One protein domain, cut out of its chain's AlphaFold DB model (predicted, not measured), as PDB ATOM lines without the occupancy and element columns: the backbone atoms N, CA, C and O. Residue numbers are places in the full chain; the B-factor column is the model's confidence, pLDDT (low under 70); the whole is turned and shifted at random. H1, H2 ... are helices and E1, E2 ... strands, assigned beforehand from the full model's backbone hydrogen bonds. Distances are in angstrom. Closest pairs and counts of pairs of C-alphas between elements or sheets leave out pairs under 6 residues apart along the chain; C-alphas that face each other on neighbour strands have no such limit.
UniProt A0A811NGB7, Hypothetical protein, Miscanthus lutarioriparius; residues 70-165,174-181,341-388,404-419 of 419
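This is residues 70 to 165, 174 to 181, 341 to 388 and 404 to 419 of the 419 residues of the protein "Hypothetical protein" of Miscanthus lutarioriparius (UniProt A0A811NGB7). Three sheets are stacked one after another along the long axis: the strongly twisted sheet E8-E3-E16-E15-E14 is in the middle, with E4-E5-E6-E9-E7 facing it on one side, its strands crossed, and E10-E11-E12-E13 on the other side with its strands more nearly in line. H1 packs on one face of the sheet E10-E11-E12-E13, and the small hairpin E1-E2 lies at that end of the long axis. The printed part has 168 residues, with one named helix and 16 named strands that follow each other along the chain as E1, E2, H1 and then E3 to E16; helices hold 11 and strands 88 of the 99 residues in named elements, the class is mostly strand, and each sheet is antiparallel in the order just named. The whole is compact, with a radius of gyration of the C-alphas of 17.5 A, yet elongated in outline, spanning 57 by 35 by 29 A.

Find C-alpha 71 at (0.074, 43.150, 73.215), where E1 begins; it covers residues 71 to 73, and E2 residues 79 to 81. H1, residues 82 to 92, follows directly and is 15.3 A long. Next comes E3, residues 95 to 99. Look at C-alpha 109 at (-25.183, 31.110, 46.531) for the start of E4, residues 109 to 119, 26.6 A long; E5, residues 122 to 132, measures 28.2 A. E4 bends by 66 degrees at residue 114 and E5 by 63 degrees at residue 125. Then read E6 at residues 138 to 143, E7 at 154 to 156, E8 at 158 to 162 and E9 at 176 to 178. Beyond the cut that follows come E10, residues 341 to 343, E11, 349 to 353, E12, 358 to 363, E13, 369 to 374, and E14, 379 to 383. E15, residues 404 to 409, is 16.7 A long, and E16, residues 412 to 418, runs 20.2 A to C-alpha 418 at (-11.758, 47.878, 54.343).

Begin at the hairpin E1 and E2, where N 72 and O 80 are 2.8 A apart, within hydrogen-bond range. In H1 every O i to N i+4 pair is within that range. H1 is on the sheet E10-E11-E12-E13 at a height over the sheet of 8.6 A, two layers with the helix on one face. It lies over E12, along the strands, at 8 degrees to E12 on the local plane. The closest C-alphas of H1 and E13 are those of Ser 92 and Phe 371, 4.9 A apart. In the next sheet, look at N 97 and O 415, 2.8 A apart, between E3 and E16, and at N 407 and O 414, 2.8 A, in the hairpin E15 and E16. E4, E5 and E6 form a meander, each strand the antiparallel neighbour of the one before; N 113 and O 128 are 2.9 A apart. E10, E11, E12 and E13 form another, with N 350 and O 362 2.9 A apart. The three sheets make a stack of sheets, face to face in turn. The strands of E8-E3-E16-E15-E14 stand at 75 degrees to those of E4-E5-E6-E9-E7 and at 22 degrees to those of E10-E11-E12-E13. The closest C-alphas of E4 and E14 are those of Ala 109 and Ala 381, 5.3 A apart.

The two C-alphas farthest apart are those of Ala 77 and Glu 151, at 58.3 A. Three cuts interrupt the printed part: C-alphas 165 and 174 are 22.6 A apart, 181 and 341 are 29.1 A apart, and 388 and 404 are 13.0 A apart. Of the links that are printed whole, none is long. The mean pLDDT of the printed part is 78.0; 38 residues are under 70, among them 70 to 78, 144 to 156 and 174 to 181.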
ATOM      1  N   GLY A  70       3.952  43.512  70.302       63.97
ATOM      2  CA  GLY A  70       3.202  44.281  71.296       63.97
ATOM      3  C   GLY A  70       1.796  43.717  71.524       63.97
ATOM      4  O   GLY A  70       1.048  43.486  70.571       63.97
ATOM      5  N   VAL A  71       1.433  43.514  72.794       63.28
ATOM      6  CA  VAL A  71       0.074  43.150  73.215       63.28
ATOM      7  C   VAL A  71      -0.661  44.417  73.645       63.28
ATOM      8  O   VAL A  71      -0.275  45.063  74.614       63.28
ATOM      9  N   ILE A  72      -1.728  44.750  72.927       68.50
ATOM     10  CA  ILE A  72      -2.657  45.836  73.235       68.50
ATOM     11  C   ILE A  72      -3.831  45.243  74.011       68.50
ATOM     12  O   ILE A  72      -4.434  44.251  73.588       68.50
ATOM     13  N   PHE A  73      -4.165  45.846  75.144       62.12
ATOM     14  CA  PHE A  73      -5.367  45.504  75.898       62.12
ATOM     15  C   PHE A  73      -6.519  46.378  75.404       62.12
ATOM     16  O   PHE A  73      -6.419  47.601  75.457       62.12
ATOM     17  N   SER A  74      -7.590  45.760  74.904       61.03
ATOM     18  CA  SER A  74      -8.837  46.484  74.639       61.03
ATOM     19  C   SER A  74      -9.607  46.726  75.942       61.03
ATOM     20  O   SER A  74      -9.308  46.115  76.972       61.03
ATOM     21  N   ASN A  75     -10.633  47.583  75.892       56.97
ATOM     22  CA  ASN A  75     -11.489  47.911  77.042       56.97
ATOM     23  C   ASN A  75     -12.109  46.673  77.724       56.97
ATOM     24  O   ASN A  75     -12.391  46.712  78.916       56.97
ATOM     25  N   ASN A  76     -12.233  45.552  77.002       59.78
ATOM     26  CA  ASN A  76     -12.751  44.279  77.515       59.78
ATOM     27  C   ASN A  76     -11.658  43.336  78.065       59.78
ATOM     28  O   ASN A  76     -11.866  42.127  78.143       59.78
ATOM     29  N   ALA A  77     -10.471  43.858  78.401       57.69
ATOM     30  CA  ALA A  77      -9.312  43.109  78.908       57.69
ATOM     31  C   ALA A  77      -8.784  41.997  77.971       57.69
ATOM     32  O   ALA A  77      -7.932  41.190  78.357       57.69
ATOM     33  N   ALA A  78      -9.237  41.967  76.715       67.06
ATOM     34  CA  ALA A  78      -8.776  41.008  75.728       67.06
ATOM     35  C   ALA A  78      -7.415  41.436  75.164       67.06
ATOM     36  O   ALA A  78      -7.225  42.560  74.695       67.06
ATOM     37  N   ARG A  79      -6.452  40.509  75.191       73.69
ATOM     38  CA  ARG A  79      -5.136  40.695  74.569       73.69
ATOM     39  C   ARG A  79      -5.285  40.670  73.050       73.69
ATOM     40  O   ARG A  79      -5.673  39.641  72.498       73.69
ATOM     41  N   SER A  80      -4.933  41.757  72.381       74.69
ATOM     42  CA  SER A  80      -4.945  41.895  70.920       74.69
ATOM     43  C   SER A  80      -3.562  42.300  70.420       74.69
ATOM     44  O   SER A  80      -2.816  42.970  71.127       74.69
ATOM     45  N   THR A  81      -3.171  41.856  69.230       82.31
ATOM     46  CA  THR A  81      -1.941  42.354  68.592       82.31
ATOM     47  C   THR A  81      -2.228  43.666  67.867       82.31
ATOM     48  O   THR A  81      -3.377  43.945  67.523       82.31
ATOM     49  N   PHE A  82      -1.192  44.460  67.585       80.50
ATOM     50  CA  PHE A  82      -1.347  45.667  66.763       80.50
ATOM     51  C   PHE A  82      -2.001  45.355  65.413       80.50
ATOM     52  O   PHE A  82      -2.965  46.012  65.036       80.50
ATOM     53  N   LYS A  83      -1.559  44.279  64.743       78.88
ATOM     54  CA  LYS A  83      -2.193  43.786  63.515       78.88
ATOM     55  C   LYS A  83      -3.703  43.581  63.678       78.88
ATOM     56  O   LYS A  83      -4.462  44.063  62.851       78.88
ATOM     57  N   GLN A  84      -4.151  42.913  64.743       79.62
ATOM     58  CA  GLN A  84      -5.586  42.699  64.979       79.62
ATOM     59  C   GLN A  84      -6.348  44.013  65.153       79.62
ATOM     60  O   GLN A  84      -7.399  44.180  64.548       79.62
ATOM     61  N   GLN A  85      -5.806  44.958  65.925       82.94
ATOM     62  CA  GLN A  85      -6.442  46.266  66.108       82.94
ATOM     63  C   GLN A  85      -6.498  47.080  64.815       82.94
ATOM     64  O   GLN A  85      -7.498  47.740  64.549       82.94
ATOM     65  N   TYR A  86      -5.464  46.988  63.980       82.94
ATOM     66  CA  TYR A  86      -5.469  47.601  62.658       82.94
ATOM     67  C   TYR A  86      -6.581  47.018  61.769       82.94
ATOM     68  O   TYR A  86      -7.374  47.769  61.205       82.94
ATOM     69  N   HIS A  87      -6.718  45.687  61.730       82.75
ATOM     70  CA  HIS A  87      -7.823  45.028  61.023       82.75
ATOM     71  C   HIS A  87      -9.197  45.436  61.582       82.75
ATOM     72  O   HIS A  87     -10.126  45.653  60.808       82.75
ATOM     73  N   TYR A  88      -9.340  45.593  62.902       88.25
ATOM     74  CA  TYR A  88     -10.588  46.060  63.518       88.25
ATOM     75  C   TYR A  88     -10.924  47.500  63.134       88.25
ATOM     76  O   TYR A  88     -12.079  47.792  62.829       88.25
ATOM     77  N   ALA A  89      -9.926  48.383  63.073       86.25
ATOM     78  CA  ALA A  89     -10.115  49.755  62.621       86.25
ATOM     79  C   ALA A  89     -10.616  49.800  61.166       86.25
ATOM     80  O   ALA A  89     -11.628  50.444  60.895       86.25
ATOM     81  N   GLN A  90      -9.995  49.045  60.254       85.19
ATOM     82  CA  GLN A  90     -10.468  48.931  58.867       85.19
ATOM     83  C   GLN A  90     -11.874  48.318  58.786       85.19
ATOM     84  O   GLN A  90     -12.703  48.750  57.989       85.19
ATOM     85  N   ALA A  91     -12.156  47.310  59.614       87.12
ATOM     86  CA  ALA A  91     -13.457  46.648  59.670       87.12
ATOM     87  C   ALA A  91     -14.577  47.535  60.226       87.12
ATOM     88  O   ALA A  91     -15.736  47.309  59.897       87.12
ATOM     89  N   SER A  92     -14.244  48.542  61.037       88.94
ATOM     90  CA  SER A  92     -15.209  49.505  61.580       88.94
ATOM     91  C   SER A  92     -15.682  50.543  60.554       88.94
ATOM     92  O   SER A  92     -16.727  51.166  60.735       88.94
ATOM     93  N   GLN A  93     -14.928  50.725  59.466       87.50
ATOM     94  CA  GLN A  93     -15.225  51.681  58.396       87.50
ATOM     95  C   GLN A  93     -15.016  51.047  57.012       87.50
ATOM     96  O   GLN A  93     -14.149  51.490  56.256       87.50
ATOM     97  N   PRO A  94     -15.789  50.002  56.654       89.38
ATOM     98  CA  PRO A  94     -15.675  49.415  55.330       89.38
ATOM     99  C   PRO A  94     -16.126  50.407  54.244       89.38
ATOM    100  O   PRO A  94     -16.593  51.506  54.506       89.38
ATOM    101  N   THR A  95     -16.025  50.032  52.983       87.12
ATOM    102  CA  THR A  95     -16.737  50.676  51.879       87.12
ATOM    103  C   THR A  95     -17.444  49.589  51.097       87.12
ATOM    104  O   THR A  95     -16.904  48.497  50.925       87.12
ATOM    105  N   VAL A  96     -18.662  49.860  50.639       88.56
ATOM    106  CA  VAL A  96     -19.480  48.888  49.908       88.56
ATOM    107  C   VAL A  96     -19.740  49.412  48.509       88.56
ATOM    108  O   VAL A  96     -20.194  50.541  48.320       88.56
ATOM    109  N   TRP A  97     -19.497  48.559  47.525       87.00
ATOM    110  CA  TRP A  97     -19.663  48.848  46.110       87.00
ATOM    111  C   TRP A  97     -20.701  47.905  45.516       87.00
ATOM    112  O   TRP A  97     -20.688  46.718  45.820       87.00
ATOM    113  N   LYS A  98     -21.596  48.413  44.671       88.50
ATOM    114  CA  LYS A  98     -22.604  47.641  43.936       88.50
ATOM    115  C   LYS A  98     -22.189  47.499  42.478       88.50
ATOM    116  O   LYS A  98     -21.915  48.503  41.824       88.50
ATOM    117  N   TYR A  99     -22.220  46.283  41.949       85.06
ATOM    118  CA  TYR A  99     -21.983  46.025  40.530       85.06
ATOM    119  C   TYR A  99     -23.276  46.220  39.749       85.06
ATOM    120  O   TYR A  99     -24.311  45.628  40.067       85.06
ATOM    121  N   GLN A 100     -23.234  47.070  38.727       82.12
ATOM    122  CA  GLN A 100     -24.410  47.344  37.903       82.12
ATOM    123  C   GLN A 100     -24.821  46.118  37.080       82.12
ATOM    124  O   GLN A 100     -24.017  45.225  36.860       82.12
ATOM    125  N   ALA A 101     -26.090  46.049  36.662       79.25
ATOM    126  CA  ALA A 101     -26.637  44.958  35.838       79.25
ATOM    127  C   ALA A 101     -26.501  43.521  36.413       79.25
ATOM    128  O   ALA A 101     -26.640  42.542  35.685       79.25
ATOM    129  N   THR A 102     -26.298  43.373  37.728       81.94
ATOM    130  CA  THR A 102     -26.191  42.066  38.414       81.94
ATOM    131  C   THR A 102     -27.457  41.666  39.189       81.94
ATOM    132  O   THR A 102     -27.402  40.842  40.100       81.94
ATOM    133  N   THR A 103     -28.621  42.228  38.853       82.94
ATOM    134  CA  THR A 103     -29.892  41.963  39.555       82.94
ATOM    135  C   THR A 103     -30.304  40.492  39.480       82.94
ATOM    136  O   THR A 103     -30.300  39.904  38.398       82.94
ATOM    137  N   SER A 104     -30.717  39.920  40.614       79.88
ATOM    138  CA  SER A 104     -31.164  38.523  40.750       79.88
ATOM    139  C   SER A 104     -30.127  37.470  40.344       79.88
ATOM    140  O   SER A 104     -30.495  36.373  39.921       79.88
ATOM    141  N   VAL A 105     -28.836  37.788  40.458       78.69
ATOM    142  CA  VAL A 105     -27.749  36.871  40.079       78.69
ATOM    143  C   VAL A 105     -27.188  36.075  41.257       78.69
ATOM    144  O   VAL A 105     -26.914  34.888  41.122       78.69
ATOM    145  N   ALA A 106     -27.020  36.722  42.408       76.50
ATOM    146  CA  ALA A 106     -26.319  36.169  43.565       76.50
ATOM    147  C   ALA A 106     -27.233  36.066  44.795       76.50
ATOM    148  O   ALA A 106     -26.787  36.245  45.924       76.50
ATOM    149  N   ASP A 107     -28.533  35.842  44.592       77.38
ATOM    150  CA  ASP A 107     -29.518  35.874  45.676       77.38
ATOM    151  C   ASP A 107     -29.637  34.546  46.446       77.38
ATOM    152  O   ASP A 107     -30.433  34.465  47.389       77.38
ATOM    153  N   LYS A 108     -28.832  33.522  46.113       78.44
ATOM    154  CA  LYS A 108     -28.841  32.236  46.826       78.44
ATOM    155  C   LYS A 108     -27.473  31.683  47.213       78.44
ATOM    156  O   LYS A 108     -27.328  31.225  48.344       78.44
ATOM    157  N   ALA A 109     -26.512  31.668  46.298       79.88
ATOM    158  CA  ALA A 109     -25.183  31.110  46.531       79.88
ATOM    159  C   ALA A 109     -24.112  32.021  45.933       79.88
ATOM    160  O   ALA A 109     -24.332  32.648  44.896       79.88
ATOM    161  N   LEU A 110     -22.969  32.096  46.604       85.69
ATOM    162  CA  LEU A 110     -21.850  32.930  46.200       85.69
ATOM    163  C   LEU A 110     -20.560  32.283  46.686       85.69
ATOM    164  O   LEU A 110     -20.435  31.998  47.875       85.69
ATOM    165  N   GLU A 111     -19.627  32.055  45.776       84.00
ATOM    166  CA  GLU A 111     -18.345  31.423  46.072       84.00
ATOM    167  C   GLU A 111     -17.283  31.952  45.113       84.00
ATOM    168  O   GLU A 111     -17.550  32.126  43.926       84.00
ATOM    169  N   GLN A 112     -16.083  32.220  45.614       84.44
ATOM    170  CA  GLN A 112     -14.933  32.572  44.792       84.44
ATOM    171  C   GLN A 112     -13.978  31.384  44.763       84.44
ATOM    172  O   GLN A 112     -13.659  30.833  45.814       84.44
ATOM    173  N   LEU A 113     -13.516  31.017  43.573       82.06
ATOM    174  CA  LEU A 113     -12.619  29.892  43.355       82.06
ATOM    175  C   LEU A 113     -11.517  30.242  42.360       82.06
ATOM    176  O   LEU A 113     -11.707  31.068  41.468       82.06
ATOM    177  N   ASP A 114     -10.384  29.564  42.492       78.44
ATOM    178  CA  ASP A 114      -9.301  29.613  41.519       78.44
ATOM    179  C   ASP A 114      -9.428  28.401  40.588       78.44
ATOM    180  O   ASP A 114      -9.495  27.253  41.033       78.44
ATOM    181  N   ALA A 115      -9.518  28.649  39.279       73.12
ATOM    182  CA  ALA A 115      -9.695  27.607  38.273       73.12
ATOM    183  C   ALA A 115      -8.669  27.722  37.148       73.12
ATOM    184  O   ALA A 115      -8.335  28.810  36.676       73.12
ATOM    185  N   MET A 116      -8.219  26.570  36.652       73.56
ATOM    186  CA  MET A 116      -7.441  26.497  35.420       73.56
ATOM    187  C   MET A 116      -8.385  26.597  34.225       73.56
ATOM    188  O   MET A 116      -9.149  25.675  33.938       73.56
ATOM    189  N   VAL A 117      -8.322  27.716  33.513       73.69
ATOM    190  CA  VAL A 117      -9.121  27.965  32.315       73.69
ATOM    191  C   VAL A 117      -8.282  27.634  31.091       73.69
ATOM    192  O   VAL A 117      -7.187  28.168  30.899       73.69
ATOM    193  N   GLN A 118      -8.797  26.748  30.242       72.31
ATOM    194  CA  GLN A 118      -8.198  26.480  28.942       72.31
ATOM    195  C   GLN A 118      -8.514  27.646  28.003       72.31
ATOM    196  O   GLN A 118      -9.653  27.826  27.581       72.31
ATOM    197  N   THR A 119      -7.497  28.423  27.653       68.81
ATOM    198  CA  THR A 119      -7.595  29.484  26.646       68.81
ATOM    199  C   THR A 119      -6.975  29.016  25.325       68.81
ATOM    200  O   THR A 119      -6.189  28.058  25.324       68.81
ATOM    201  N   PRO A 120      -7.246  29.700  24.194       65.44
ATOM    202  CA  PRO A 120      -6.538  29.452  22.933       65.44
ATOM    203  C   PRO A 120      -5.009  29.593  23.045       65.44
ATOM    204  O   PRO A 120      -4.275  29.064  22.219       65.44
ATOM    205  N   GLN A 121      -4.527  30.294  24.076       72.31
ATOM    206  CA  GLN A 121      -3.112  30.556  24.353       72.31
ATOM    207  C   GLN A 121      -2.510  29.566  25.371       72.31
ATOM    208  O   GLN A 121      -1.323  29.653  25.676       72.31
ATOM    209  N   GLY A 122      -3.308  28.627  25.895       75.31
ATOM    210  CA  GLY A 122      -2.893  27.627  26.882       75.31
ATOM    211  C   GLY A 122      -3.739  27.620  28.159       75.31
ATOM    212  O   GLY A 122      -4.731  28.338  28.285       75.31
ATOM    213  N   LEU A 123      -3.343  26.776  29.113       76.31
ATOM    214  CA  LEU A 123      -3.947  26.693  30.445       76.31
ATOM    215  C   LEU A 123      -3.513  27.891  31.290       76.31
ATOM    216  O   LEU A 123      -2.319  28.078  31.523       76.31
ATOM    217  N   LYS A 124      -4.475  28.678  31.770       73.06
ATOM    218  CA  LYS A 124      -4.222  29.842  32.618       73.06
ATOM    219  C   LYS A 124      -5.050  29.776  33.892       73.06
ATOM    220  O   LYS A 124      -6.270  29.640  33.841       73.06
ATOM    221  N   GLU A 125      -4.380  29.924  35.026       72.56
ATOM    222  CA  GLU A 125      -5.035  30.100  36.319       72.56
ATOM    223  C   GLU A 125      -5.805  31.426  36.324       72.56
ATOM    224  O   GLU A 125      -5.255  32.487  36.014       72.56
ATOM    225  N   SER A 126      -7.103  31.352  36.598       73.94
ATOM    226  CA  SER A 126      -8.013  32.492  36.619       73.94
ATOM    227  C   SER A 126      -8.869  32.433  37.873       73.94
ATOM    228  O   SER A 126      -9.427  31.387  38.207       73.94
ATOM    229  N   ARG A 127      -9.007  33.578  38.542       78.62
ATOM    230  CA  ARG A 127      -9.916  33.716  39.678       78.62
ATOM    231  C   ARG A 127     -11.333  33.896  39.149       78.62
ATOM    232  O   ARG A 127     -11.574  34.768  38.311       78.62
ATOM    233  N   MET A 128     -12.258  33.078  39.623       79.81
ATOM    234  CA  MET A 128     -13.652  33.080  39.203       79.81
ATOM    235  C   MET A 128     -14.580  33.290  40.394       79.81
ATOM    236  O   MET A 128     -14.363  32.753  41.476       79.81
ATOM    237  N   LEU A 129     -15.644  34.053  40.179       84.50
ATOM    238  CA  LEU A 129     -16.751  34.205  41.104       84.50
ATOM    239  C   LEU A 129     -17.957  33.428  40.567       84.50
ATOM    240  O   LEU A 129     -18.461  33.693  39.475       84.50
ATOM    241  N   VAL A 130     -18.418  32.459  41.342       83.12
ATOM    242  CA  VAL A 130     -19.586  31.634  41.052       83.12
ATOM    243  C   VAL A 130     -20.769  32.178  41.822       83.12
ATOM    244  O   VAL A 130     -20.714  32.391  43.033       83.12
ATOM    245  N   THR A 131     -21.865  32.393  41.111       84.50
ATOM    246  CA  THR A 131     -23.108  32.911  41.679       84.50
ATOM    247  C   THR A 131     -24.240  31.953  41.354       84.50
ATOM    248  O   THR A 131     -24.332  31.447  40.237       84.50
ATOM    249  N   GLY A 132     -25.084  31.683  42.341       79.56
ATOM    250  CA  GLY A 132     -26.294  30.891  42.188       79.56
ATOM    251  C   GLY A 132     -27.513  31.711  42.575       79.56
ATOM    252  O   GLY A 132     -27.511  32.387  43.611       79.56
ATOM    253  N   SER A 133     -28.556  31.615  41.756       79.19
ATOM    254  CA  SER A 133     -29.793  32.370  41.912       79.19
ATOM    255  C   SER A 133     -30.994  31.474  42.215       79.19
ATOM    256  O   SER A 133     -31.065  30.315  41.800       79.19
ATOM    257  N   MET A 134     -31.988  32.023  42.913       75.31
ATOM    258  CA  MET A 134     -33.269  31.363  43.188       75.31
ATOM    259  C   MET A 134     -34.053  31.006  41.919       75.31
ATOM    260  O   MET A 134     -34.922  30.139  41.970       75.31
ATOM    261  N   ASN A 135     -33.757  31.642  40.784       74.56
ATOM    262  CA  ASN A 135     -34.362  31.302  39.492       74.56
ATOM    263  C   ASN A 135     -33.770  30.028  38.851       74.56
ATOM    264  O   ASN A 135     -34.160  29.672  37.741       74.56
ATOM    265  N   GLY A 136     -32.827  29.358  39.523       69.31
ATOM    266  CA  GLY A 136     -32.158  28.154  39.030       69.31
ATOM    267  C   GLY A 136     -30.977  28.426  38.095       69.31
ATOM    268  O   GLY A 136     -30.406  27.476  37.566       69.31
ATOM    269  N   SER A 137     -30.597  29.690  37.889       72.50
ATOM    270  CA  SER A 137     -29.404  30.042  37.118       72.50
ATOM    271  C   SER A 137     -28.146  30.004  37.978       72.50
ATOM    272  O   SER A 137     -28.150  30.403  39.145       72.50
ATOM    273  N   ILE A 138     -27.058  29.548  37.364       76.00
ATOM    274  CA  ILE A 138     -25.704  29.713  37.880       76.00
ATOM    275  C   ILE A 138     -24.917  30.511  36.861       76.00
ATOM    276  O   ILE A 138     -24.996  30.235  35.663       76.00
ATOM    277  N   ARG A 139     -24.176  31.507  37.341       76.56
ATOM    278  CA  ARG A 139     -23.311  32.337  36.505       76.56
ATOM    279  C   ARG A 139     -21.893  32.318  37.038       76.56
ATOM    280  O   ARG A 139     -21.679  32.376  38.250       76.56
ATOM    281  N   LEU A 140     -20.958  32.248  36.102       78.81
ATOM    282  CA  LEU A 140     -19.528  32.321  36.344       78.81
ATOM    283  C   LEU A 140     -19.027  33.672  35.868       78.81
ATOM    284  O   LEU A 140     -19.324  34.109  34.759       78.81
ATOM    285  N   TYR A 141     -18.241  34.295  36.718       77.69
ATOM    286  CA  TYR A 141     -17.675  35.601  36.492       77.69
ATOM    287  C   TYR A 141     -16.158  35.509  36.592       77.69
ATOM    288  O   TYR A 141     -15.644  34.983  37.574       77.69
ATOM    289  N   GLY A 142     -15.429  36.022  35.608       72.00
ATOM    290  CA  GLY A 142     -13.983  36.175  35.718       72.00
ATOM    291  C   GLY A 142     -13.640  37.416  36.540       72.00
ATOM    292  O   GLY A 142     -14.255  38.468  36.363       72.00
ATOM    293  N   LEU A 143     -12.663  37.299  37.440       76.56
ATOM    294  CA  LEU A 143     -12.134  38.417  38.217       76.56
ATOM    295  C   LEU A 143     -10.807  38.891  37.607       76.56
ATOM    296  O   LEU A 143      -9.869  38.106  37.460       76.56
ATOM    297  N   GLY A 144     -10.702  40.183  37.283       65.81
ATOM    298  CA  GLY A 144      -9.475  40.809  36.774       65.81
ATOM    299  C   GLY A 144      -9.538  41.239  35.304       65.81
ATOM    300  O   GLY A 144     -10.608  41.536  34.779       65.81
ATOM    301  N   ILE A 145      -8.368  41.331  34.657       54.88
ATOM    302  CA  ILE A 145      -8.242  41.796  33.265       54.88
ATOM    303  C   ILE A 145      -8.862  40.739  32.335       54.88
ATOM    304  O   ILE A 145      -8.492  39.564  32.466       54.88
ATOM    305  N   PRO A 146      -9.769  41.123  31.415       52.41
ATOM    306  CA  PRO A 146     -10.402  40.194  30.485       52.41
ATOM    307  C   PRO A 146      -9.358  39.388  29.709       52.41
ATOM    308  O   PRO A 146      -8.283  39.882  29.349       52.41
ATOM    309  N   LEU A 147      -9.656  38.111  29.480       53.31
ATOM    310  CA  LEU A 147      -8.808  37.213  28.703       53.31
ATOM    311  C   LEU A 147      -8.958  37.568  27.215       53.31
ATOM    312  O   LEU A 147      -9.696  36.899  26.519       53.31
ATOM    313  N   ASN A 148      -8.288  38.633  26.758       44.56
ATOM    314  CA  ASN A 148      -8.191  39.113  25.368       44.56
ATOM    315  C   ASN A 148      -9.222  38.567  24.346       44.56
ATOM    316  O   ASN A 148      -9.088  37.450  23.848       44.56
ATOM    317  N   ASN A 149     -10.091  39.476  23.889       45.59
ATOM    318  CA  ASN A 149     -10.838  39.450  22.626       45.59
ATOM    319  C   ASN A 149     -11.817  38.284  22.422       45.59
ATOM    320  O   ASN A 149     -11.714  37.549  21.437       45.59
ATOM    321  N   SER A 150     -12.847  38.191  23.261       43.16
ATOM    322  CA  SER A 150     -14.138  37.702  22.776       43.16
ATOM    323  C   SER A 150     -15.099  38.889  22.637       43.16
ATOM    324  O   SER A 150     -15.264  39.683  23.558       43.16
ATOM    325  N   GLU A 151     -15.694  39.070  21.453       41.47
ATOM    326  CA  GLU A 151     -16.519  40.244  21.098       41.47
ATOM    327  C   GLU A 151     -17.823  40.372  21.921       41.47
ATOM    328  O   GLU A 151     -18.558  41.343  21.761       41.47
ATOM    329  N   ASN A 152     -18.088  39.435  22.841       47.22
ATOM    330  CA  ASN A 152     -19.319  39.334  23.631       47.22
ATOM    331  C   ASN A 152     -19.100  39.431  25.160       47.22
ATOM    332  O   ASN A 152     -19.969  39.018  25.928       47.22
ATOM    333  N   GLU A 153     -17.960  39.943  25.636       53.59
ATOM    334  CA  GLU A 153     -17.696  40.103  27.077       53.59
ATOM    335  C   GLU A 153     -18.280  41.408  27.642       53.59
ATOM    336  O   GLU A 153     -17.880  42.509  27.266       53.59
ATOM    337  N   ALA A 154     -19.212  41.287  28.591       57.59
ATOM    338  CA  ALA A 154     -19.734  42.427  29.340       57.59
ATOM    339  C   ALA A 154     -18.887  42.667  30.601       57.59
ATOM    340  O   ALA A 154     -18.815  41.802  31.480       57.59
ATOM    341  N   GLU A 155     -18.265  43.845  30.702       63.88
ATOM    342  CA  GLU A 155     -17.570  44.305  31.909       63.88
ATOM    343  C   GLU A 155     -18.559  44.987  32.867       63.88
ATOM    344  O   GLU A 155     -19.288  45.912  32.497       63.88
ATOM    345  N   PHE A 156     -18.582  44.543  34.124       67.12
ATOM    346  CA  PHE A 156     -19.444  45.092  35.164       67.12
ATOM    347  C   PHE A 156     -18.640  46.020  36.069       67.12
ATOM    348  O   PHE A 156     -17.773  45.582  36.829       67.12
ATOM    349  N   LEU A 157     -18.960  47.314  36.017       71.50
ATOM    350  CA  LEU A 157     -18.269  48.325  36.811       71.50
ATOM    351  C   LEU A 157     -18.966  48.564  38.165       71.50
ATOM    352  O   LEU A 157     -20.196  48.713  38.214       71.50
ATOM    353  N   PRO A 158     -18.198  48.627  39.270       78.56
ATOM    354  CA  PRO A 158     -18.736  48.927  40.588       78.56
ATOM    355  C   PRO A 158     -19.094  50.413  40.740       78.56
ATOM    356  O   PRO A 158     -18.371  51.300  40.289       78.56
ATOM    357  N   GLN A 159     -20.186  50.696  41.451       71.69
ATOM    358  CA  GLN A 159     -20.563  52.030  41.924       71.69
ATOM    359  C   GLN A 159     -20.648  52.056  43.453       71.69
ATOM    360  O   GLN A 159     -21.015  51.044  44.051       71.69
ATOM    361  N   PRO A 160     -20.329  53.183  44.111       72.31
ATOM    362  CA  PRO A 160     -20.374  53.253  45.564       72.31
ATOM    363  C   PRO A 160     -21.821  53.082  46.039       72.31
ATOM    364  O   PRO A 160     -22.703  53.858  45.680       72.31
ATOM    365  N   ALA A 161     -22.061  52.044  46.837       77.75
ATOM    366  CA  ALA A 161     -23.328  51.823  47.527       77.75
ATOM    367  C   ALA A 161     -23.296  52.445  48.928       77.75
ATOM    368  O   ALA A 161     -24.307  52.955  49.404       77.75
ATOM    369  N   TRP A 162     -22.125  52.419  49.570       79.31
ATOM    370  CA  TRP A 162     -21.871  53.073  50.845       79.31
ATOM    371  C   TRP A 162     -20.383  53.413  51.002       79.31
ATOM    372  O   TRP A 162     -19.513  52.594  50.702       79.31
ATOM    373  N   THR A 163     -20.091  54.614  51.498       75.38
ATOM    374  CA  THR A 163     -18.734  55.074  51.820       75.38
ATOM    375  C   THR A 163     -18.757  55.867  53.129       75.38
ATOM    376  O   THR A 163     -19.630  56.731  53.268       75.38
ATOM    377  N   PRO A 164     -17.807  55.650  54.058       73.88
ATOM    378  CA  PRO A 164     -17.652  56.480  55.248       73.88
ATOM    379  C   PRO A 164     -17.447  57.953  54.874       73.88
ATOM    380  O   PRO A 164     -16.995  58.273  53.771       73.88
ATOM    381  N   ALA A 165     -17.772  58.870  55.786       60.16
ATOM    382  CA  ALA A 165     -17.617  60.303  55.551       60.16
ATOM    383  C   ALA A 165     -16.128  60.687  55.398       60.16
ATOM    384  O   ALA A 165     -15.415  60.883  56.376       60.16
ATOM    385  N   PRO A 174     -11.874  44.679  42.380       56.16
ATOM    386  CA  PRO A 174     -11.916  43.624  41.378       56.16
ATOM    387  C   PRO A 174     -12.911  43.992  40.266       56.16
ATOM    388  O   PRO A 174     -14.099  44.185  40.523       56.16
ATOM    389  N   SER A 175     -12.448  44.098  39.020       55.62
ATOM    390  CA  SER A 175     -13.332  44.124  37.852       55.62
ATOM    391  C   SER A 175     -13.910  42.730  37.637       55.62
ATOM    392  O   SER A 175     -13.214  41.727  37.822       55.62
ATOM    393  N   ILE A 176     -15.184  42.674  37.257       65.69
ATOM    394  CA  ILE A 176     -15.867  41.421  36.966       65.69
ATOM    395  C   ILE A 176     -16.315  41.440  35.513       65.69
ATOM    396  O   ILE A 176     -16.931  42.409  35.071       65.69
ATOM    397  N   TRP A 177     -16.063  40.359  34.790       61.22
ATOM    398  CA  TRP A 177     -16.573  40.152  33.441       61.22
ATOM    399  C   TRP A 177     -17.290  38.806  33.343       61.22
ATOM    400  O   TRP A 177     -17.010  37.872  34.096       61.22
ATOM    401  N   SER A 178     -18.258  38.713  32.435       49.97
ATOM    402  CA  SER A 178     -18.984  37.472  32.146       49.97
ATOM    403  C   SER A 178     -19.023  37.247  30.646       49.97
ATOM    404  O   SER A 178     -19.276  38.180  29.884       49.97
ATOM    405  N   SER A 179     -18.853  35.988  30.249       44.34
ATOM    406  CA  SER A 179     -19.218  35.488  28.924       44.34
ATOM    407  C   SER A 179     -20.499  34.658  29.056       44.34
ATOM    408  O   SER A 179     -20.724  34.025  30.092       44.34
ATOM    409  N   GLU A 180     -21.389  34.730  28.070       37.34
ATOM    410  CA  GLU A 180     -22.734  34.155  28.139       37.34
ATOM    411  C   GLU A 180     -22.675  32.618  28.064       37.34
ATOM    412  O   GLU A 180     -22.629  32.028  26.989       37.34
ATOM    413  N   VAL A 181     -22.661  31.942  29.219       40.12
ATOM    414  CA  VAL A 181     -22.847  30.486  29.284       40.12
ATOM    415  C   VAL A 181     -23.888  30.158  30.345       40.12
ATOM    416  O   VAL A 181     -23.625  30.170  31.548       40.12
ATOM    417  N   ILE A 341     -23.559  33.515  57.399       93.75
ATOM    418  CA  ILE A 341     -22.392  33.958  58.157       93.75
ATOM    419  C   ILE A 341     -21.136  33.530  57.399       93.75
ATOM    420  O   ILE A 341     -21.125  32.454  56.799       93.75
ATOM    421  N   VAL A 342     -20.091  34.351  57.437       92.25
ATOM    422  CA  VAL A 342     -18.764  34.026  56.900       92.25
ATOM    423  C   VAL A 342     -17.674  34.555  57.819       92.25
ATOM    424  O   VAL A 342     -17.882  35.501  58.580       92.25
ATOM    425  N   VAL A 343     -16.512  33.924  57.735       91.75
ATOM    426  CA  VAL A 343     -15.322  34.253  58.515       91.75
ATOM    427  C   VAL A 343     -14.213  34.621  57.545       91.75
ATOM    428  O   VAL A 343     -14.116  34.031  56.468       91.75
ATOM    429  N   ASP A 344     -13.404  35.608  57.909       89.75
ATOM    430  CA  ASP A 344     -12.240  35.973  57.114       89.75
ATOM    431  C   ASP A 344     -11.114  34.920  57.221       89.75
ATOM    432  O   ASP A 344     -11.019  34.229  58.235       89.75
ATOM    433  N   PRO A 345     -10.199  34.824  56.240       85.38
ATOM    434  CA  PRO A 345      -9.097  33.861  56.260       85.38
ATOM    435  C   PRO A 345      -8.176  33.962  57.481       85.38
ATOM    436  O   PRO A 345      -7.518  32.986  57.829       85.38
ATOM    437  N   SER A 346      -8.091  35.132  58.131       84.31
ATOM    438  CA  SER A 346      -7.297  35.300  59.354       84.31
ATOM    439  C   SER A 346      -8.061  34.969  60.639       84.31
ATOM    440  O   SER A 346      -7.462  34.980  61.717       84.31
ATOM    441  N   GLU A 347      -9.357  34.662  60.532       89.38
ATOM    442  CA  GLU A 347     -10.265  34.286  61.623       89.38
ATOM    443  C   GLU A 347     -10.344  35.323  62.739       89.38
ATOM    444  O   GLU A 347     -10.461  35.023  63.931       89.38
ATOM    445  N   THR A 348     -10.275  36.587  62.342       89.06
ATOM    446  CA  THR A 348     -10.381  37.736  63.230       89.06
ATOM    447  C   THR A 348     -11.755  38.390  63.164       89.06
ATOM    448  O   THR A 348     -12.198  38.941  64.178       89.06
ATOM    449  N   LEU A 349     -12.433  38.293  62.021       92.69
ATOM    450  CA  LEU A 349     -13.684  38.947  61.679       92.69
ATOM    451  C   LEU A 349     -14.756  37.914  61.320       92.69
ATOM    452  O   LEU A 349     -14.568  37.038  60.477       92.69
ATOM    453  N   LEU A 350     -15.920  38.069  61.941       95.38
ATOM    454  CA  LEU A 350     -17.158  37.399  61.567       95.38
ATOM    455  C   LEU A 350     -18.038  38.417  60.860       95.38
ATOM    456  O   LEU A 350     -18.273  39.494  61.401       95.38
ATOM    457  N   MET A 351     -18.569  38.062  59.699       95.25
ATOM    458  CA  MET A 351     -19.519  38.880  58.961       95.25
ATOM    459  C   MET A 351     -20.831  38.133  58.745       95.25
ATOM    460  O   MET A 351     -20.856  36.917  58.558       95.25
ATOM    461  N   SER A 352     -21.933  38.875  58.743       94.44
ATOM    462  CA  SER A 352     -23.257  38.338  58.431       94.44
ATOM    463  C   SER A 352     -24.201  39.421  57.916       94.44
ATOM    464  O   SER A 352     -23.967  40.613  58.133       94.44
ATOM    465  N   GLY A 353     -25.301  38.999  57.299       90.62
ATOM    466  CA  GLY A 353     -26.429  39.862  56.962       90.62
ATOM    467  C   GLY A 353     -27.730  39.097  57.089       90.62
ATOM    468  O   GLY A 353     -27.800  37.932  56.705       90.62
ATOM    469  N   GLY A 354     -28.726  39.741  57.686       85.25
ATOM    470  CA  GLY A 354     -29.988  39.118  58.058       85.25
ATOM    471  C   GLY A 354     -31.190  39.658  57.292       85.25
ATOM    472  O   GLY A 354     -31.078  40.394  56.309       85.25
ATOM    473  N   GLU A 355     -32.367  39.278  57.781       88.25
ATOM    474  CA  GLU A 355     -33.671  39.767  57.323       88.25
ATOM    475  C   GLU A 355     -33.875  41.245  57.644       88.25
ATOM    476  O   GLU A 355     -34.570  41.943  56.911       88.25
ATOM    477  N   ASP A 356     -33.226  41.715  58.710       90.31
ATOM    478  CA  ASP A 356     -33.195  43.110  59.151       90.31
ATOM    479  C   ASP A 356     -32.402  44.044  58.223       90.31
ATOM    480  O   ASP A 356     -32.128  45.192  58.580       90.31
ATOM    481  N   CYS A 357     -31.998  43.546  57.049       90.94
ATOM    482  CA  CYS A 357     -31.213  44.246  56.038       90.94
ATOM    483  C   CYS A 357     -29.917  44.866  56.584       90.94
ATOM    484  O   CYS A 357     -29.354  45.766  55.962       90.94
ATOM    485  N   THR A 358     -29.427  44.409  57.737       92.12
ATOM    486  CA  THR A 358     -28.269  45.001  58.400       92.12
ATOM    487  C   THR A 358     -27.069  44.079  58.249       92.12
ATOM    488  O   THR A 358     -27.075  42.927  58.691       92.12
ATOM    489  N   VAL A 359     -26.014  44.595  57.619       93.25
ATOM    490  CA  VAL A 359     -24.717  43.914  57.565       93.25
ATOM    491  C   VAL A 359     -23.976  44.224  58.853       93.25
ATOM    492  O   VAL A 359     -23.869  45.387  59.245       93.25
ATOM    493  N   ARG A 360     -23.474  43.181  59.511       94.94
ATOM    494  CA  ARG A 360     -22.731  43.291  60.765       94.94
ATOM    495  C   ARG A 360     -21.384  42.599  60.661       94.94
ATOM    496  O   ARG A 360     -21.285  41.532  60.048       94.94
ATOM    497  N   ILE A 361     -20.378  43.205  61.287       95.88
ATOM    498  CA  ILE A 361     -19.033  42.655  61.439       95.88
ATOM    499  C   ILE A 361     -18.678  42.652  62.923       95.88
ATOM    500  O   ILE A 361     -18.779  43.685  63.586       95.88
ATOM    501  N   TRP A 362     -18.226  41.511  63.435       96.19
ATOM    502  CA  TRP A 362     -17.738  41.368  64.805       96.19
ATOM    503  C   TRP A 362     -16.301  40.878  64.823       96.19
ATOM    504  O   TRP A 362     -15.850  40.170  63.924       96.19
ATOM    505  N   SER A 363     -15.613  41.178  65.915       93.06
ATOM    506  CA  SER A 363     -14.399  40.475  66.301       93.06
ATOM    507  C   SER A 363     -14.756  39.074  66.798       93.06
ATOM    508  O   SER A 363     -15.456  38.941  67.801       93.06
ATOM    509  N   ILE A 364     -14.226  38.023  66.164       92.62
ATOM    510  CA  ILE A 364     -14.452  36.630  66.603       92.62
ATOM    511  C   ILE A 364     -13.913  36.412  68.017       92.62
ATOM    512  O   ILE A 364     -14.537  35.774  68.853       92.62
ATOM    513  N   LYS A 365     -12.740  36.973  68.313       89.25
ATOM    514  CA  LYS A 365     -12.071  36.755  69.596       89.25
ATOM    515  C   LYS A 365     -12.793  37.425  70.764       89.25
ATOM    516  O   LYS A 365     -12.818  36.886  71.867       89.25
ATOM    517  N   THR A 366     -13.302  38.636  70.554       88.44
ATOM    518  CA  THR A 366     -13.857  39.463  71.639       88.44
ATOM    519  C   THR A 366     -15.380  39.480  71.659       88.44
ATOM    520  O   THR A 366     -15.958  39.759  72.705       88.44
ATOM    521  N   GLY A 367     -16.036  39.132  70.549       91.25
ATOM    522  CA  GLY A 367     -17.488  39.236  70.395       91.25
ATOM    523  C   GLY A 367     -17.960  40.674  70.193       91.25
ATOM    524  O   GLY A 367     -19.158  40.916  70.083       91.25
ATOM    525  N   GLU A 368     -17.034  41.633  70.145       91.88
ATOM    526  CA  GLU A 368     -17.340  43.045  69.965       91.88
ATOM    527  C   GLU A 368     -17.874  43.300  68.555       91.88
ATOM    528  O   GLU A 368     -17.279  42.867  67.566       91.88
ATOM    529  N   LEU A 369     -19.002  44.007  68.476       94.81
ATOM    530  CA  LEU A 369     -19.570  44.489  67.222       94.81
ATOM    531  C   LEU A 369     -18.737  45.676  66.729       94.81
ATOM    532  O   LEU A 369     -18.740  46.736  67.349       94.81
ATOM    533  N   LEU A 370     -18.037  45.490  65.613       93.12
ATOM    534  CA  LEU A 370     -17.144  46.490  65.024       93.12
ATOM    535  C   LEU A 370     -17.878  47.402  64.040       93.12
ATOM    536  O   LEU A 370     -17.553  48.580  63.921       93.12
ATOM    537  N   PHE A 371     -18.859  46.852  63.326       93.50
ATOM    538  CA  PHE A 371     -19.615  47.567  62.307       93.50
ATOM    539  C   PHE A 371     -21.037  47.029  62.203       93.50
ATOM    540  O   PHE A 371     -21.248  45.816  62.230       93.50
ATOM    541  N   ALA A 372     -22.004  47.930  62.041       93.81
ATOM    542  CA  ALA A 372     -23.385  47.602  61.727       93.81
ATOM    543  C   ALA A 372     -23.985  48.695  60.840       93.81
ATOM    544  O   ALA A 372     -23.994  49.865  61.221       93.81
ATOM    545  N   GLN A 373     -24.510  48.314  59.678       91.06
ATOM    546  CA  GLN A 373     -25.143  49.251  58.753       91.06
ATOM    547  C   GLN A 373     -26.382  48.631  58.121       91.06
ATOM    548  O   GLN A 373     -26.312  47.573  57.493       91.06
ATOM    549  N   SER A 374     -27.512  49.329  58.264       90.75
ATOM    550  CA  SER A 374     -28.743  49.002  57.546       90.75
ATOM    551  C   SER A 374     -28.573  49.373  56.080       90.75
ATOM    552  O   SER A 374     -28.216  50.507  55.748       90.75
ATOM    553  N   MET A 375     -28.848  48.410  55.214       87.56
ATOM    554  CA  MET A 375     -28.798  48.519  53.763       87.56
ATOM    555  C   MET A 375     -30.221  48.474  53.195       87.56
ATOM    556  O   MET A 375     -31.176  48.132  53.891       87.56
ATOM    557  N   ALA A 376     -30.378  48.851  51.925       83.81
ATOM    558  CA  ALA A 376     -31.692  48.896  51.277       83.81
ATOM    559  C   ALA A 376     -32.255  47.510  50.916       83.81
ATOM    560  O   ALA A 376     -33.454  47.386  50.676       83.81
ATOM    561  N   ASP A 377     -31.405  46.481  50.853       83.50
ATOM    562  CA  ASP A 377     -31.803  45.115  50.516       83.50
ATOM    563  C   ASP A 377     -31.214  44.111  51.512       83.50
ATOM    564  O   ASP A 377     -30.214  44.382  52.183       83.50
ATOM    565  N   ARG A 378     -31.846  42.939  51.591       87.38
ATOM    566  CA  ARG A 378     -31.384  41.818  52.405       87.38
ATOM    567  C   ARG A 378     -30.296  41.048  51.665       87.38
ATOM    568  O   ARG A 378     -30.455  40.683  50.498       87.38
ATOM    569  N   PHE A 379     -29.211  40.750  52.362       88.56
ATOM    570  CA  PHE A 379     -28.137  39.929  51.817       88.56
ATOM    571  C   PHE A 379     -28.372  38.469  52.170       88.56
ATOM    572  O   PHE A 379     -28.626  38.127  53.321       88.56
ATOM    573  N   THR A 380     -28.301  37.604  51.169       86.50
ATOM    574  CA  THR A 380     -28.638  36.180  51.291       86.50
ATOM    575  C   THR A 380     -27.447  35.269  51.032       86.50
ATOM    576  O   THR A 380     -27.468  34.119  51.472       86.50
ATOM    577  N   ALA A 381     -26.399  35.782  50.384       86.50
ATOM    578  CA  ALA A 381     -25.162  35.065  50.118       86.50
ATOM    579  C   ALA A 381     -23.951  35.933  50.473       86.50
ATOM    580  O   ALA A 381     -23.949  37.142  50.256       86.50
ATOM    581  N   PHE A 382     -22.927  35.314  51.042       90.12
ATOM    582  CA  PHE A 382     -21.703  35.974  51.478       90.12
ATOM    583  C   PHE A 382     -20.531  35.083  51.094       90.12
ATOM    584  O   PHE A 382     -20.622  33.864  51.229       90.12
ATOM    585  N   CYS A 383     -19.435  35.679  50.645       88.19
ATOM    586  CA  CYS A 383     -18.215  34.954  50.332       88.19
ATOM    587  C   CYS A 383     -17.009  35.806  50.710       88.19
ATOM    588  O   CYS A 383     -16.891  36.954  50.280       88.19
ATOM    589  N   TRP A 384     -16.110  35.238  51.509       86.75
ATOM    590  CA  TRP A 384     -14.782  35.808  51.652       86.75
ATOM    591  C   TRP A 384     -13.886  35.205  50.565       86.75
ATOM    592  O   TRP A 384     -13.855  33.979  50.456       86.75
ATOM    593  N   PRO A 385     -13.181  36.011  49.757       78.75
ATOM    594  CA  PRO A 385     -12.159  35.496  48.862       78.75
ATOM    595  C   PRO A 385     -11.115  34.754  49.694       78.75
ATOM    596  O   PRO A 385     -10.553  35.326  50.632       78.75
ATOM    597  N   GLU A 386     -10.840  33.492  49.366       66.38
ATOM    598  CA  GLU A 386      -9.637  32.861  49.892       66.38
ATOM    599  C   GLU A 386      -8.457  33.714  49.432       66.38
ATOM    600  O   GLU A 386      -8.317  34.038  48.248       66.38
ATOM    601  N   SER A 387      -7.644  34.168  50.387       55.59
ATOM    602  CA  SER A 387      -6.380  34.791  50.046       55.59
ATOM    603  C   SER A 387      -5.554  33.702  49.382       55.59
ATOM    604  O   SER A 387      -4.954  32.876  50.074       55.59
ATOM    605  N   SER A 388      -5.536  33.672  48.049       44.00
ATOM    606  CA  SER A 388      -4.496  32.956  47.333       44.00
ATOM    607  C   SER A 388      -3.199  33.449  47.954       44.00
ATOM    608  O   SER A 388      -2.928  34.654  47.938       44.00
ATOM    609  N   GLY A 404     -11.354  42.295  51.692       85.94
ATOM    610  CA  GLY A 404     -12.580  42.440  50.925       85.94
ATOM    611  C   GLY A 404     -13.416  41.175  50.969       85.94
ATOM    612  O   GLY A 404     -12.875  40.097  51.186       85.94
ATOM    613  N   ALA A 405     -14.724  41.318  50.805       89.44
ATOM    614  CA  ALA A 405     -15.689  40.237  50.817       89.44
ATOM    615  C   ALA A 405     -16.854  40.531  49.864       89.44
ATOM    616  O   ALA A 405     -17.314  41.668  49.724       89.44
ATOM    617  N   TRP A 406     -17.347  39.482  49.217       90.50
ATOM    618  CA  TRP A 406     -18.477  39.524  48.304       90.50
ATOM    619  C   TRP A 406     -19.796  39.339  49.049       90.50
ATOM    620  O   TRP A 406     -19.921  38.478  49.924       90.50
ATOM    621  N   LEU A 407     -20.799  40.122  48.658       91.69
ATOM    622  CA  LEU A 407     -22.151  40.078  49.206       91.69
ATOM    623  C   LEU A 407     -23.155  39.934  48.059       91.69
ATOM    624  O   LEU A 407     -23.128  40.688  47.086       91.69
ATOM    625  N   GLY A 408     -24.064  38.979  48.187       89.75
ATOM    626  CA  GLY A 408     -25.121  38.690  47.230       89.75
ATOM    627  C   GLY A 408     -26.495  39.030  47.798       89.75
ATOM    628  O   GLY A 408     -26.816  38.698  48.942       89.75
ATOM    629  N   SER A 409     -27.303  39.710  46.993       89.31
ATOM    630  CA  SER A 409     -28.695  40.057  47.292       89.31
ATOM    631  C   SER A 409     -29.543  39.970  46.021       89.31
ATOM    632  O   SER A 409     -29.023  39.769  44.917       89.31
ATOM    633  N   ARG A 410     -30.857  40.182  46.142       86.44
ATOM    634  CA  ARG A 410     -31.744  40.275  44.970       86.44
ATOM    635  C   ARG A 410     -31.459  41.522  44.135       86.44
ATOM    636  O   ARG A 410     -31.522  41.463  42.909       86.44
ATOM    637  N   ALA A 411     -31.085  42.628  44.771       86.62
ATOM    638  CA  ALA A 411     -30.692  43.867  44.109       86.62
ATOM    639  C   ALA A 411     -29.386  43.738  43.311       86.62
ATOM    640  O   ALA A 411     -29.135  44.564  42.429       86.62
ATOM    641  N   GLY A 412     -28.576  42.725  43.621       87.25
ATOM    642  CA  GLY A 412     -27.431  42.296  42.834       87.25
ATOM    643  C   GLY A 412     -26.213  41.926  43.668       87.25
ATOM    644  O   GLY A 412     -26.330  41.560  44.841       87.25
ATOM    645  N   LEU A 413     -25.050  42.007  43.030       89.25
ATOM    646  CA  LEU A 413     -23.754  41.692  43.609       89.25
ATOM    647  C   LEU A 413     -23.084  42.949  44.167       89.25
ATOM    648  O   LEU A 413     -23.071  44.011  43.536       89.25
ATOM    649  N   PHE A 414     -22.497  42.806  45.347       90.38
ATOM    650  CA  PHE A 414     -21.795  43.863  46.050       90.38
ATOM    651  C   PHE A 414     -20.422  43.368  46.504       90.38
ATOM    652  O   PHE A 414     -20.236  42.185  46.789       90.38
ATOM    653  N   TYR A 415     -19.474  44.290  46.607       89.44
ATOM    654  CA  TYR A 415     -18.157  44.043  47.172       89.44
ATOM    655  C   TYR A 415     -17.909  45.023  48.308       89.44
ATOM    656  O   TYR A 415     -17.961  46.242  48.115       89.44
ATOM    657  N   MET A 416     -17.674  44.486  49.496       89.25
ATOM    658  CA  MET A 416     -17.317  45.258  50.673       89.25
ATOM    659  C   MET A 416     -15.825  45.127  50.924       89.25
ATOM    660  O   MET A 416     -15.311  44.016  50.915       89.25
ATOM    661  N   HIS A 417     -15.128  46.232  51.170       85.19
ATOM    662  CA  HIS A 417     -13.705  46.203  51.507       85.19
ATOM    663  C   HIS A 417     -13.336  47.250  52.550       85.19
ATOM    664  O   HIS A 417     -13.954  48.313  52.600       85.19
ATOM    665  N   GLY A 418     -12.348  46.943  53.386       80.56
ATOM    666  CA  GLY A 418     -11.758  47.878  54.343       80.56
ATOM    667  C   GLY A 418     -10.324  48.210  53.945       80.56
ATOM    668  O   GLY A 418      -9.558  47.304  53.612       80.56
ATOM    669  N   THR A 419      -9.971  49.496  53.978       68.12
ATOM    670  CA  THR A 419      -8.641  50.024  53.607       68.12
ATOM    671  C   THR A 419      -7.933  50.660  54.774       68.12
ATOM    672  O   THR A 419      -8.607  51.434  55.485       68.12
TER     673      THR A 419